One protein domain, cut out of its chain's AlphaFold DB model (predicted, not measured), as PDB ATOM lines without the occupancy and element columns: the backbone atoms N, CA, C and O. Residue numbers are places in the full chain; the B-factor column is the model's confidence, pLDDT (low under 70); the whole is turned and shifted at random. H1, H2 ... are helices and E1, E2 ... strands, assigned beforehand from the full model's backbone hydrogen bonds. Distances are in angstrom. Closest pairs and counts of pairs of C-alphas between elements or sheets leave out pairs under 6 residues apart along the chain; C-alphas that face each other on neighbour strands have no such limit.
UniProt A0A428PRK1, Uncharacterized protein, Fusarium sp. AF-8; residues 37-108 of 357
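Overview. This is residues 37 to 108 of the 357 residues of an uncharacterized protein of Fusarium sp. AF-8 (UniProt A0A428PRK1). Helix H2 runs through the middle, with H1 side by side with it and the two-stranded hairpin E1 and E2 on its other side; an unnamed tail, residues 94 to 108, folds back past them. The 72 printed residues hold H1, E1, E2 and H2 in that order, a mixed class with an antiparallel sheet E1 - E2. The whole is compact, with a radius of gyration of the C-alphas of 11.9 A and spans of 33 by 25 by 24 A.

Along the chain. H1, residues 40 to 51, starts at C-alpha 40 (364.690, 389.377, 333.101) and is 16.5 A long. E1 is residues 65 to 69, 12.8 A, and E2 residues 72 to 76, 13.5 A. H2, residues 79 to 93, 21.1 A, ends at C-alpha 93 (363.471, 399.235, 332.463).

Arrangement. H1 and H2 touch, closest at the C-alphas of Ala 51 and Gly 79, 5.2 A, at a shallow tilt of 10 degrees, opposite ways. The closest C-alphas of E2 and H2, Phe 75 and Ala 81, are 6.2 A apart. H1 and E2 are apart. In the hairpin, N 67 and O 74 are within hydrogen-bond range at 2.8 A. In H1 and H2 every O i to N i+4 pair is within range.

Size, cuts and confidence. The C-alphas farthest apart, Arg 62 and Asn 98, are 35.4 A apart. The printed part has no cut. The link H1 to E1 is long. Residues 37, 72 and 97 to 108 have pLDDT under 70.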
ATOM      1  N   CYS A  37     372.526 390.047 340.534       60.16
ATOM      2  CA  CYS A  37     371.788 390.727 339.486       60.16
ATOM      3  C   CYS A  37     371.254 389.635 338.562       60.16
ATOM      4  O   CYS A  37     372.051 388.937 337.939       60.16
ATOM      5  N   LEU A  38     369.936 389.447 338.538       72.56
ATOM      6  CA  LEU A  38     369.308 388.519 337.606       72.56
ATOM      7  C   LEU A  38     368.809 389.309 336.400       72.56
ATOM      8  O   LEU A  38     368.132 390.330 336.556       72.56
ATOM      9  N   GLY A  39     369.124 388.825 335.202       79.06
ATOM     10  CA  GLY A  39     368.453 389.290 333.989       79.06
ATOM     11  C   GLY A  39     366.958 388.948 334.020       79.06
ATOM     12  O   GLY A  39     366.529 388.055 334.754       79.06
ATOM     13  N   VAL A  40     366.148 389.621 333.194       79.69
ATOM     14  CA  VAL A  40     364.690 389.377 333.101       79.69
ATOM     15  C   VAL A  40     364.379 387.893 332.858       79.69
ATOM     16  O   VAL A  40     363.522 387.318 333.527       79.69
ATOM     17  N   GLU A  41     365.111 387.240 331.953       82.00
ATOM     18  CA  GLU A  41     364.924 385.810 331.669       82.00
ATOM     19  C   GLU A  41     365.361 384.906 332.825       82.00
ATOM     20  O   GLU A  41     364.717 383.900 333.123       82.00
ATOM     21  N   GLU A  42     366.428 385.269 333.535       81.31
ATOM     22  CA  GLU A  42     366.883 384.509 334.698       81.31
ATOM     23  C   GLU A  42     365.873 384.594 335.847       81.31
ATOM     24  O   GLU A  42     365.621 383.595 336.524       81.31
ATOM     25  N   ALA A  43     365.244 385.759 336.017       80.25
ATOM     26  CA  ALA A  43     364.149 385.963 336.952       80.25
ATOM     27  C   ALA A  43     362.915 385.124 336.595       80.25
ATOM     28  O   ALA A  43     362.356 384.458 337.469       80.25
ATOM     29  N   ARG A  44     362.518 385.090 335.313       82.50
ATOM     30  CA  ARG A  44     361.414 384.238 334.831       82.50
ATOM     31  C   ARG A  44     361.699 382.762 335.120       82.50
ATOM     32  O   ARG A  44     360.905 382.106 335.790       82.50
ATOM     33  N   ASN A  45     362.884 382.285 334.742       82.56
ATOM     34  CA  ASN A  45     363.329 380.912 334.997       82.56
ATOM     35  C   ASN A  45     363.424 380.578 336.495       82.56
ATOM     36  O   ASN A  45     363.310 379.419 336.904       82.56
ATOM     37  N   PHE A  46     363.697 381.568 337.343       80.50
ATOM     38  CA  PHE A  46     363.686 381.388 338.789       80.50
ATOM     39  C   PHE A  46     362.264 381.198 339.328       80.50
ATOM     40  O   PHE A  46     362.041 380.277 340.114       80.50
ATOM     41  N   VAL A  47     361.294 381.993 338.864       79.50
ATOM     42  CA  VAL A  47     359.879 381.824 339.238       79.50
ATOM     43  C   VAL A  47     359.340 380.478 338.762       79.50
ATOM     44  O   VAL A  47     358.733 379.770 339.564       79.50
ATOM     45  N   ASP A  48     359.641 380.054 337.533       80.81
ATOM     46  CA  ASP A  48     359.199 378.750 337.014       80.81
ATOM     47  C   ASP A  48     359.738 377.570 337.837       80.81
ATOM     48  O   ASP A  48     359.029 376.590 338.075       80.81
ATOM     49  N   ARG A  49     360.973 377.668 338.350       79.12
ATOM     50  CA  ARG A  49     361.540 376.650 339.253       79.12
ATOM     51  C   ARG A  49     360.830 376.586 340.605       79.12
ATOM     52  O   ARG A  49     360.785 375.514 341.203       79.12
ATOM     53  N   LEU A  50     360.307 377.707 341.098       76.88
ATOM     54  CA  LEU A  50     359.633 377.778 342.396       76.88
ATOM     55  C   LEU A  50     358.141 377.441 342.315       76.88
ATOM     56  O   LEU A  50     357.628 376.735 343.180       76.88
ATOM     57  N   ALA A  51     357.450 377.958 341.303       77.00
ATOM     58  CA  ALA A  51     356.002 377.842 341.144       77.00
ATOM     59  C   ALA A  51     355.577 376.685 340.223       77.00
ATOM     60  O   ALA A  51     354.398 376.328 340.198       77.00
ATOM     61  N   GLY A  52     356.525 376.080 339.506       77.25
ATOM     62  CA  GLY A  52     356.300 375.004 338.548       77.25
ATOM     63  C   GLY A  52     356.127 375.511 337.107       77.25
ATOM     64  O   GLY A  52     355.657 376.632 336.885       77.25
ATOM     65  N   PRO A  53     356.480 374.681 336.107       70.31
ATOM     66  CA  PRO A  53     356.338 375.031 334.699       70.31
ATOM     67  C   PRO A  53     354.865 375.269 334.347       70.31
ATOM     68  O   PRO A  53     353.992 374.473 334.691       70.31
ATOM     69  N   GLY A  54     354.588 376.377 333.654       74.31
ATOM     70  CA  GLY A  54     353.230 376.784 333.275       74.31
ATOM     71  C   GLY A  54     352.583 377.793 334.224       74.31
ATOM     72  O   GLY A  54     351.477 378.254 333.941       74.31
ATOM     73  N   SER A  55     353.275 378.198 335.296       80.88
ATOM     74  CA  SER A  55     352.788 379.231 336.221       80.88
ATOM     75  C   SER A  55     352.518 380.577 335.531       80.88
ATOM     76  O   SER A  55     351.576 381.280 335.893       80.88
ATOM     77  N   ARG A  56     353.259 380.881 334.459       79.19
ATOM     78  CA  ARG A  56     353.055 382.052 333.597       79.19
ATOM     79  C   ARG A  56     351.693 382.075 332.888       79.19
ATOM     80  O   ARG A  56     351.091 383.136 332.766       79.19
ATOM     81  N   ASN A  57     351.200 380.913 332.454       79.62
ATOM     82  CA  ASN A  57     349.985 380.782 331.634       79.62
ATOM     83  C   ASN A  57     348.744 380.384 332.451       79.62
ATOM     84  O   ASN A  57     347.663 380.207 331.887       79.62
ATOM     85  N   GLY A  58     348.894 380.192 333.763       77.94
ATOM     86  CA  GLY A  58     347.766 379.933 334.649       77.94
ATOM     87  C   GLY A  58     346.846 381.155 334.749       77.94
ATOM     88  O   GLY A  58     347.319 382.284 334.615       77.94
ATOM     89  N   PRO A  59     345.538 380.966 334.990       82.06
ATOM     90  CA  PRO A  59     344.668 382.084 335.329       82.06
ATOM     91  C   PRO A  59     345.145 382.742 336.637       82.06
ATOM     92  O   PRO A  59     345.647 382.030 337.516       82.06
ATOM     93  N   PRO A  60     344.956 384.063 336.804       82.81
ATOM     94  CA  PRO A  60     345.303 384.749 338.042       82.81
ATOM     95  C   PRO A  60     344.596 384.093 339.234       82.81
ATOM     96  O   PRO A  60     343.397 383.793 339.200       82.81
ATOM     97  N   GLY A  61     345.355 383.846 340.298       81.06
ATOM     98  CA  GLY A  61     344.826 383.353 341.559       81.06
ATOM     99  C   GLY A  61     343.864 384.364 342.186       81.06
ATOM    100  O   GLY A  61     344.003 385.571 342.022       81.06
ATOM    101  N   ARG A  62     342.886 383.884 342.966       81.56
ATOM    102  CA  ARG A  62     341.891 384.754 343.636       81.56
ATOM    103  C   ARG A  62     342.493 385.807 344.577       81.56
ATOM    104  O   ARG A  62     341.805 386.766 344.899       81.56
ATOM    105  N   ASN A  63     343.731 385.601 345.023       82.38
ATOM    106  CA  ASN A  63     344.446 386.485 345.941       82.38
ATOM    107  C   ASN A  63     345.703 387.079 345.288       82.38
ATOM    108  O   ASN A  63     346.619 387.487 345.997       82.38
ATOM    109  N   ASP A  64     345.780 387.058 343.958       84.75
ATOM    110  CA  ASP A  64     346.905 387.632 343.238       84.75
ATOM    111  C   ASP A  64     346.761 389.154 343.226       84.75
ATOM    112  O   ASP A  64     345.731 389.695 342.818       84.75
ATOM    113  N   SER A  65     347.795 389.848 343.685       85.00
ATOM    114  CA  SER A  65     347.885 391.300 343.609       85.00
ATOM    115  C   SER A  65     349.261 391.704 343.110       85.00
ATOM    116  O   SER A  65     350.275 391.133 343.509       85.00
ATOM    117  N   VAL A  66     349.292 392.697 342.228       86.25
ATOM    118  CA  VAL A  66     350.513 393.369 341.786       86.25
ATOM    119  C   VAL A  66     350.233 394.860 341.867       86.25
ATOM    120  O   VAL A  66     349.260 395.344 341.293       86.25
ATOM    121  N   THR A  67     351.043 395.584 342.626       82.88
ATOM    122  CA  THR A  67     350.878 397.018 342.869       82.88
ATOM    123  C   THR A  67     352.178 397.734 342.557       82.88
ATOM    124  O   THR A  67     353.237 397.340 343.051       82.88
ATOM    125  N   GLN A  68     352.091 398.803 341.772       83.12
ATOM    126  CA  GLN A  68     353.209 399.694 341.499       83.12
ATOM    127  C   GLN A  68     353.075 400.958 342.352       83.12
ATOM    128  O   GLN A  68     352.074 401.668 342.272       83.12
ATOM    129  N   HIS A  69     354.095 401.246 343.155       76.19
ATOM    130  CA  HIS A  69     354.209 402.466 343.949       76.19
ATOM    131  C   HIS A  69     355.510 403.181 343.581       76.19
ATOM    132  O   HIS A  69     356.582 402.867 344.098       76.19
ATOM    133  N   GLY A  70     355.407 404.133 342.650       80.75
ATOM    134  CA  GLY A  70     356.566 404.801 342.060       80.75
ATOM    135  C   GLY A  70     357.462 403.803 341.328       80.75
ATOM    136  O   GLY A  70     357.009 403.079 340.441       80.75
ATOM    137  N   ASP A  71     358.715 403.741 341.758       70.75
ATOM    138  CA  ASP A  71     359.752 402.856 341.224       70.75
ATOM    139  C   ASP A  71     359.763 401.455 341.857       70.75
ATOM    140  O   ASP A  71     360.659 400.647 341.607       70.75
ATOM    141  N   HIS A  72     358.774 401.157 342.699       67.88
ATOM    142  CA  HIS A  72     358.646 399.873 343.366       67.88
ATOM    143  C   HIS A  72     357.475 399.084 342.795       67.88
ATOM    144  O   HIS A  72     356.348 399.578 342.742       67.88
ATOM    145  N   ILE A  73     357.732 397.829 342.424       77.38
ATOM    146  CA  ILE A  73     356.692 396.856 342.090       77.38
ATOM    147  C   ILE A  73     356.648 395.816 343.208       77.38
ATOM    148  O   ILE A  73     357.649 395.169 343.524       77.38
ATOM    149  N   SER A  74     355.474 395.673 343.809       78.50
ATOM    150  CA  SER A  74     355.176 394.680 344.836       78.50
ATOM    151  C   SER A  74     354.153 393.695 344.302       78.50
ATOM    152  O   SER A  74     353.219 394.089 343.610       78.50
ATOM    153  N   PHE A  75     354.302 392.419 344.647       83.69
ATOM    154  CA  PHE A  75     353.289 391.414 344.348       83.69
ATOM    155  C   PHE A  75     353.018 390.507 345.543       83.69
ATOM    156  O   PHE A  75     353.869 390.323 346.418       83.69
ATOM    157  N   SER A  76     351.828 389.920 345.556       82.50
ATOM    158  CA  SER A  76     351.456 388.813 346.425       82.50
ATOM    159  C   SER A  76     350.618 387.806 345.635       82.50
ATOM    160  O   SER A  76     349.919 388.187 344.699       82.50
ATOM    161  N   GLY A  77     350.712 386.520 345.978       83.00
ATOM    162  CA  GLY A  77     349.907 385.471 345.348       83.00
ATOM    163  C   GLY A  77     350.722 384.419 344.600       83.00
ATOM    164  O   GLY A  77     351.769 383.975 345.073       83.00
ATOM    165  N   SER A  78     350.174 383.947 343.483       87.25
ATOM    166  CA  SER A  78     350.668 382.805 342.717       87.25
ATOM    167  C   SER A  78     351.908 383.120 341.864       87.25
ATOM    168  O   SER A  78     352.360 384.263 341.771       87.25
ATOM    169  N   GLY A  79     352.452 382.096 341.193       85.00
ATOM    170  CA  GLY A  79     353.512 382.287 340.196       85.00
ATOM    171  C   GLY A  79     353.096 383.222 339.055       85.00
ATOM    172  O   GLY A  79     353.935 383.961 338.550       85.00
ATOM    173  N   HIS A  80     351.802 383.283 338.721       86.25
ATOM    174  CA  HIS A  80     351.279 384.227 337.735       86.25
ATOM    175  C   HIS A  80     351.524 385.681 338.168       86.25
ATOM    176  O   HIS A  80     352.121 386.441 337.413       86.25
ATOM    177  N   ALA A  81     351.186 386.040 339.416       85.88
ATOM    178  CA  ALA A  81     351.441 387.377 339.966       85.88
ATOM    179  C   ALA A  81     352.934 387.748 339.951       85.88
ATOM    180  O   ALA A  81     353.297 388.880 339.630       85.88
ATOM    181  N   ALA A  82     353.806 386.782 340.255       85.50
ATOM    182  CA  ALA A  82     355.252 386.974 340.198       85.50
ATOM    183  C   ALA A  82     355.740 387.251 338.764       85.50
ATOM    184  O   ALA A  82     356.526 388.174 338.550       85.50
ATOM    185  N   HIS A  83     355.248 386.500 337.774       85.94
ATOM    186  CA  HIS A  83     355.569 386.742 336.366       85.94
ATOM    187  C   HIS A  83     355.041 388.091 335.874       85.94
ATOM    188  O   HIS A  83     355.779 388.816 335.212       85.94
ATOM    189  N   THR A  84     353.814 388.471 336.241       87.38
ATOM    190  CA  THR A  84     353.251 389.788 335.911       87.38
ATOM    191  C   THR A  84     354.109 390.918 336.475       87.38
ATOM    192  O   THR A  84     354.397 391.877 335.765       87.38
ATOM    193  N   ALA A  85     354.586 390.791 337.716       86.88
ATOM    194  CA  ALA A  85     355.490 391.770 338.308       86.88
ATOM    195  C   ALA A  85     356.825 391.867 337.549       86.88
ATOM    196  O   ALA A  85     357.307 392.972 337.311       86.88
ATOM    197  N   ILE A  86     357.408 390.735 337.131       86.19
ATOM    198  CA  ILE A  86     358.632 390.707 336.309       86.19
ATOM    199  C   ILE A  86     358.411 391.385 334.958       86.19
ATOM    200  O   ILE A  86     359.255 392.166 334.529       86.19
ATOM    201  N   ASP A  87     357.281 391.128 334.307       87.44
ATOM    202  CA  ASP A  87     356.973 391.718 333.005       87.44
ATOM    203  C   ASP A  87     356.741 393.236 333.117       87.44
ATOM    204  O   ASP A  87     357.247 393.990 332.285       87.44
ATOM    205  N   MET A  88     356.083 393.707 334.184       85.31
ATOM    206  CA  MET A  88     355.966 395.141 334.484       85.31
ATOM    207  C   MET A  88     357.330 395.789 334.756       85.31
ATOM    208  O   MET A  88     357.596 396.893 334.285       85.31
ATOM    209  N   MET A  89     358.216 395.100 335.483       80.75
ATOM    210  CA  MET A  89     359.573 395.586 335.738       80.75
ATOM    211  C   MET A  89     360.399 395.667 334.447       80.75
ATOM    212  O   MET A  89     361.077 396.663 334.220       80.75
ATOM    213  N   ALA A  90     360.307 394.658 333.577       83.44
ATOM    214  CA  ALA A  90     360.990 394.652 332.286       83.44
ATOM    215  C   ALA A  90     360.523 395.811 331.388       83.44
ATOM    216  O   ALA A  90     361.343 396.473 330.760       83.44
ATOM    217  N   GLN A  91     359.219 396.105 331.380       84.12
ATOM    218  CA  GLN A  91     358.669 397.253 330.650       84.12
ATOM    219  C   GLN A  91     359.155 398.596 331.208       84.12
ATOM    220  O   GLN A  91     359.430 399.506 330.433       84.12
ATOM    221  N   ALA A  92     359.278 398.723 332.534       79.88
ATOM    222  CA  ALA A  92     359.749 399.949 333.177       79.88
ATOM    223  C   ALA A  92     361.246 400.218 332.941       79.88
ATOM    224  O   ALA A  92     361.668 401.371 332.925       79.88
ATOM    225  N   ILE A  93     362.037 399.159 332.760       76.88
ATOM    226  CA  ILE A  93     363.471 399.235 332.463       76.88
ATOM    227  C   ILE A  93     363.731 399.608 330.992       76.88
ATOM    228  O   ILE A  93     364.705 400.299 330.694       76.88
ATOM    229  N   GLY A  94     362.859 399.181 330.074       79.12
ATOM    230  CA  GLY A  94     363.073 399.348 328.635       79.12
ATOM    231  C   GLY A  94     364.247 398.505 328.120       79.12
ATOM    232  O   GLY A  94     364.550 397.450 328.672       79.12
ATOM    233  N   ASP A  95     364.919 398.980 327.068       71.19
ATOM    234  CA  ASP A  95     366.057 398.292 326.430       71.19
ATOM    235  C   ASP A  95     367.415 398.595 327.104       71.19
ATOM    236  O   ASP A  95     368.475 398.396 326.501       71.19
ATOM    237  N   ASP A  96     367.425 399.104 328.342       72.50
ATOM    238  CA  ASP A  96     368.678 399.390 329.046       72.50
ATOM    239  C   ASP A  96     369.371 398.089 329.476       72.50
ATOM    240  O   ASP A  96     369.057 397.480 330.500       72.50
ATOM    241  N   ALA A  97     370.368 397.686 328.688       59.91
ATOM    242  CA  ALA A  97     371.183 396.501 328.929       59.91
ATOM    243  C   ALA A  97     371.964 396.534 330.260       59.91
ATOM    244  O   ALA A  97     372.485 395.498 330.676       59.91
ATOM    245  N   ASN A  98     372.062 397.689 330.929       62.03
ATOM    246  CA  ASN A  98     372.751 397.827 332.215       62.03
ATOM    247  C   ASN A  98     371.811 397.764 333.427       62.03
ATOM    248  O   ASN A  98     372.282 397.664 334.565       62.03
ATOM    249  N   ALA A  99     370.498 397.810 333.220       64.94
ATOM    250  CA  ALA A  99     369.534 397.756 334.304       64.94
ATOM    251  C   ALA A  99     369.359 396.317 334.813       64.94
ATOM    252  O   ALA A  99     369.107 395.376 334.064       64.94
ATOM    253  N   CYS A 100     369.505 396.145 336.125       63.75
ATOM    254  CA  CYS A 100     369.444 394.845 336.785       63.75
ATOM    255  C   CYS A 100     368.210 394.754 337.686       63.75
ATOM    256  O   CYS A 100     367.883 395.705 338.398       63.75
ATOM    257  N   LEU A 101     367.569 393.583 337.725       65.69
ATOM    258  CA  LEU A 101     366.499 393.306 338.679       65.69
ATOM    259  C   LEU A 101     367.101 392.776 339.986       65.69
ATOM    260  O   LEU A 101     367.712 391.705 340.022       65.69
ATOM    261  N   GLY A 102     366.933 393.531 341.072       56.31
ATOM    262  CA  GLY A 102     367.236 393.060 342.423       56.31
ATOM    263  C   GLY A 102     366.037 392.318 343.013       56.31
ATOM    264  O   GLY A 102     364.945 392.869 343.055       56.31
ATOM    265  N   PHE A 103     366.217 391.092 343.507       58.34
ATOM    266  CA  PHE A 103     365.140 390.318 344.139       58.34
ATOM    267  C   PHE A 103     365.396 390.125 345.635       58.34
ATOM    268  O   PHE A 103     366.488 389.729 346.035       58.34
ATOM    269  N   VAL A 104     364.366 390.320 346.464       46.81
ATOM    270  CA  VAL A 104     364.372 389.932 347.883       46.81
ATOM    271  C   VAL A 104     363.175 389.028 348.142       46.81
ATOM    272  O   VAL A 104     362.047 389.497 348.249       46.81
ATOM    273  N   VAL A 105     363.407 387.717 348.227       52.25
ATOM    274  CA  VAL A 105     362.350 386.725 348.469       52.25
ATOM    275  C   VAL A 105     362.215 386.475 349.969       52.25
ATOM    276  O   VAL A 105     363.080 385.851 350.581       52.25
ATOM    277  N   PHE A 106     361.107 386.905 350.573       43.59
ATOM    278  CA  PHE A 106     360.779 386.531 351.949       43.59
ATOM    279  C   PHE A 106     360.154 385.131 351.969       43.59
ATOM    280  O   PHE A 106     359.024 384.938 351.521       43.59
ATOM    281  N   LYS A 107     360.868 384.130 352.499       44.41
ATOM    282  CA  LYS A 107     360.258 382.825 352.795       44.41
ATOM    283  C   LYS A 107     359.312 382.956 353.992       44.41
ATOM    284  O   LYS A 107     359.674 383.548 355.009       44.41
ATOM    285  N   GLN A 108     358.119 382.368 353.898       39.81
ATOM    286  CA  GLN A 108     357.241 382.222 355.060       39.81
ATOM    287  C   GLN A 108     357.886 381.311 356.111       39.81
ATOM    288  O   GLN A 108     358.396 380.234 355.797       39.81
TER     289      GLN A 108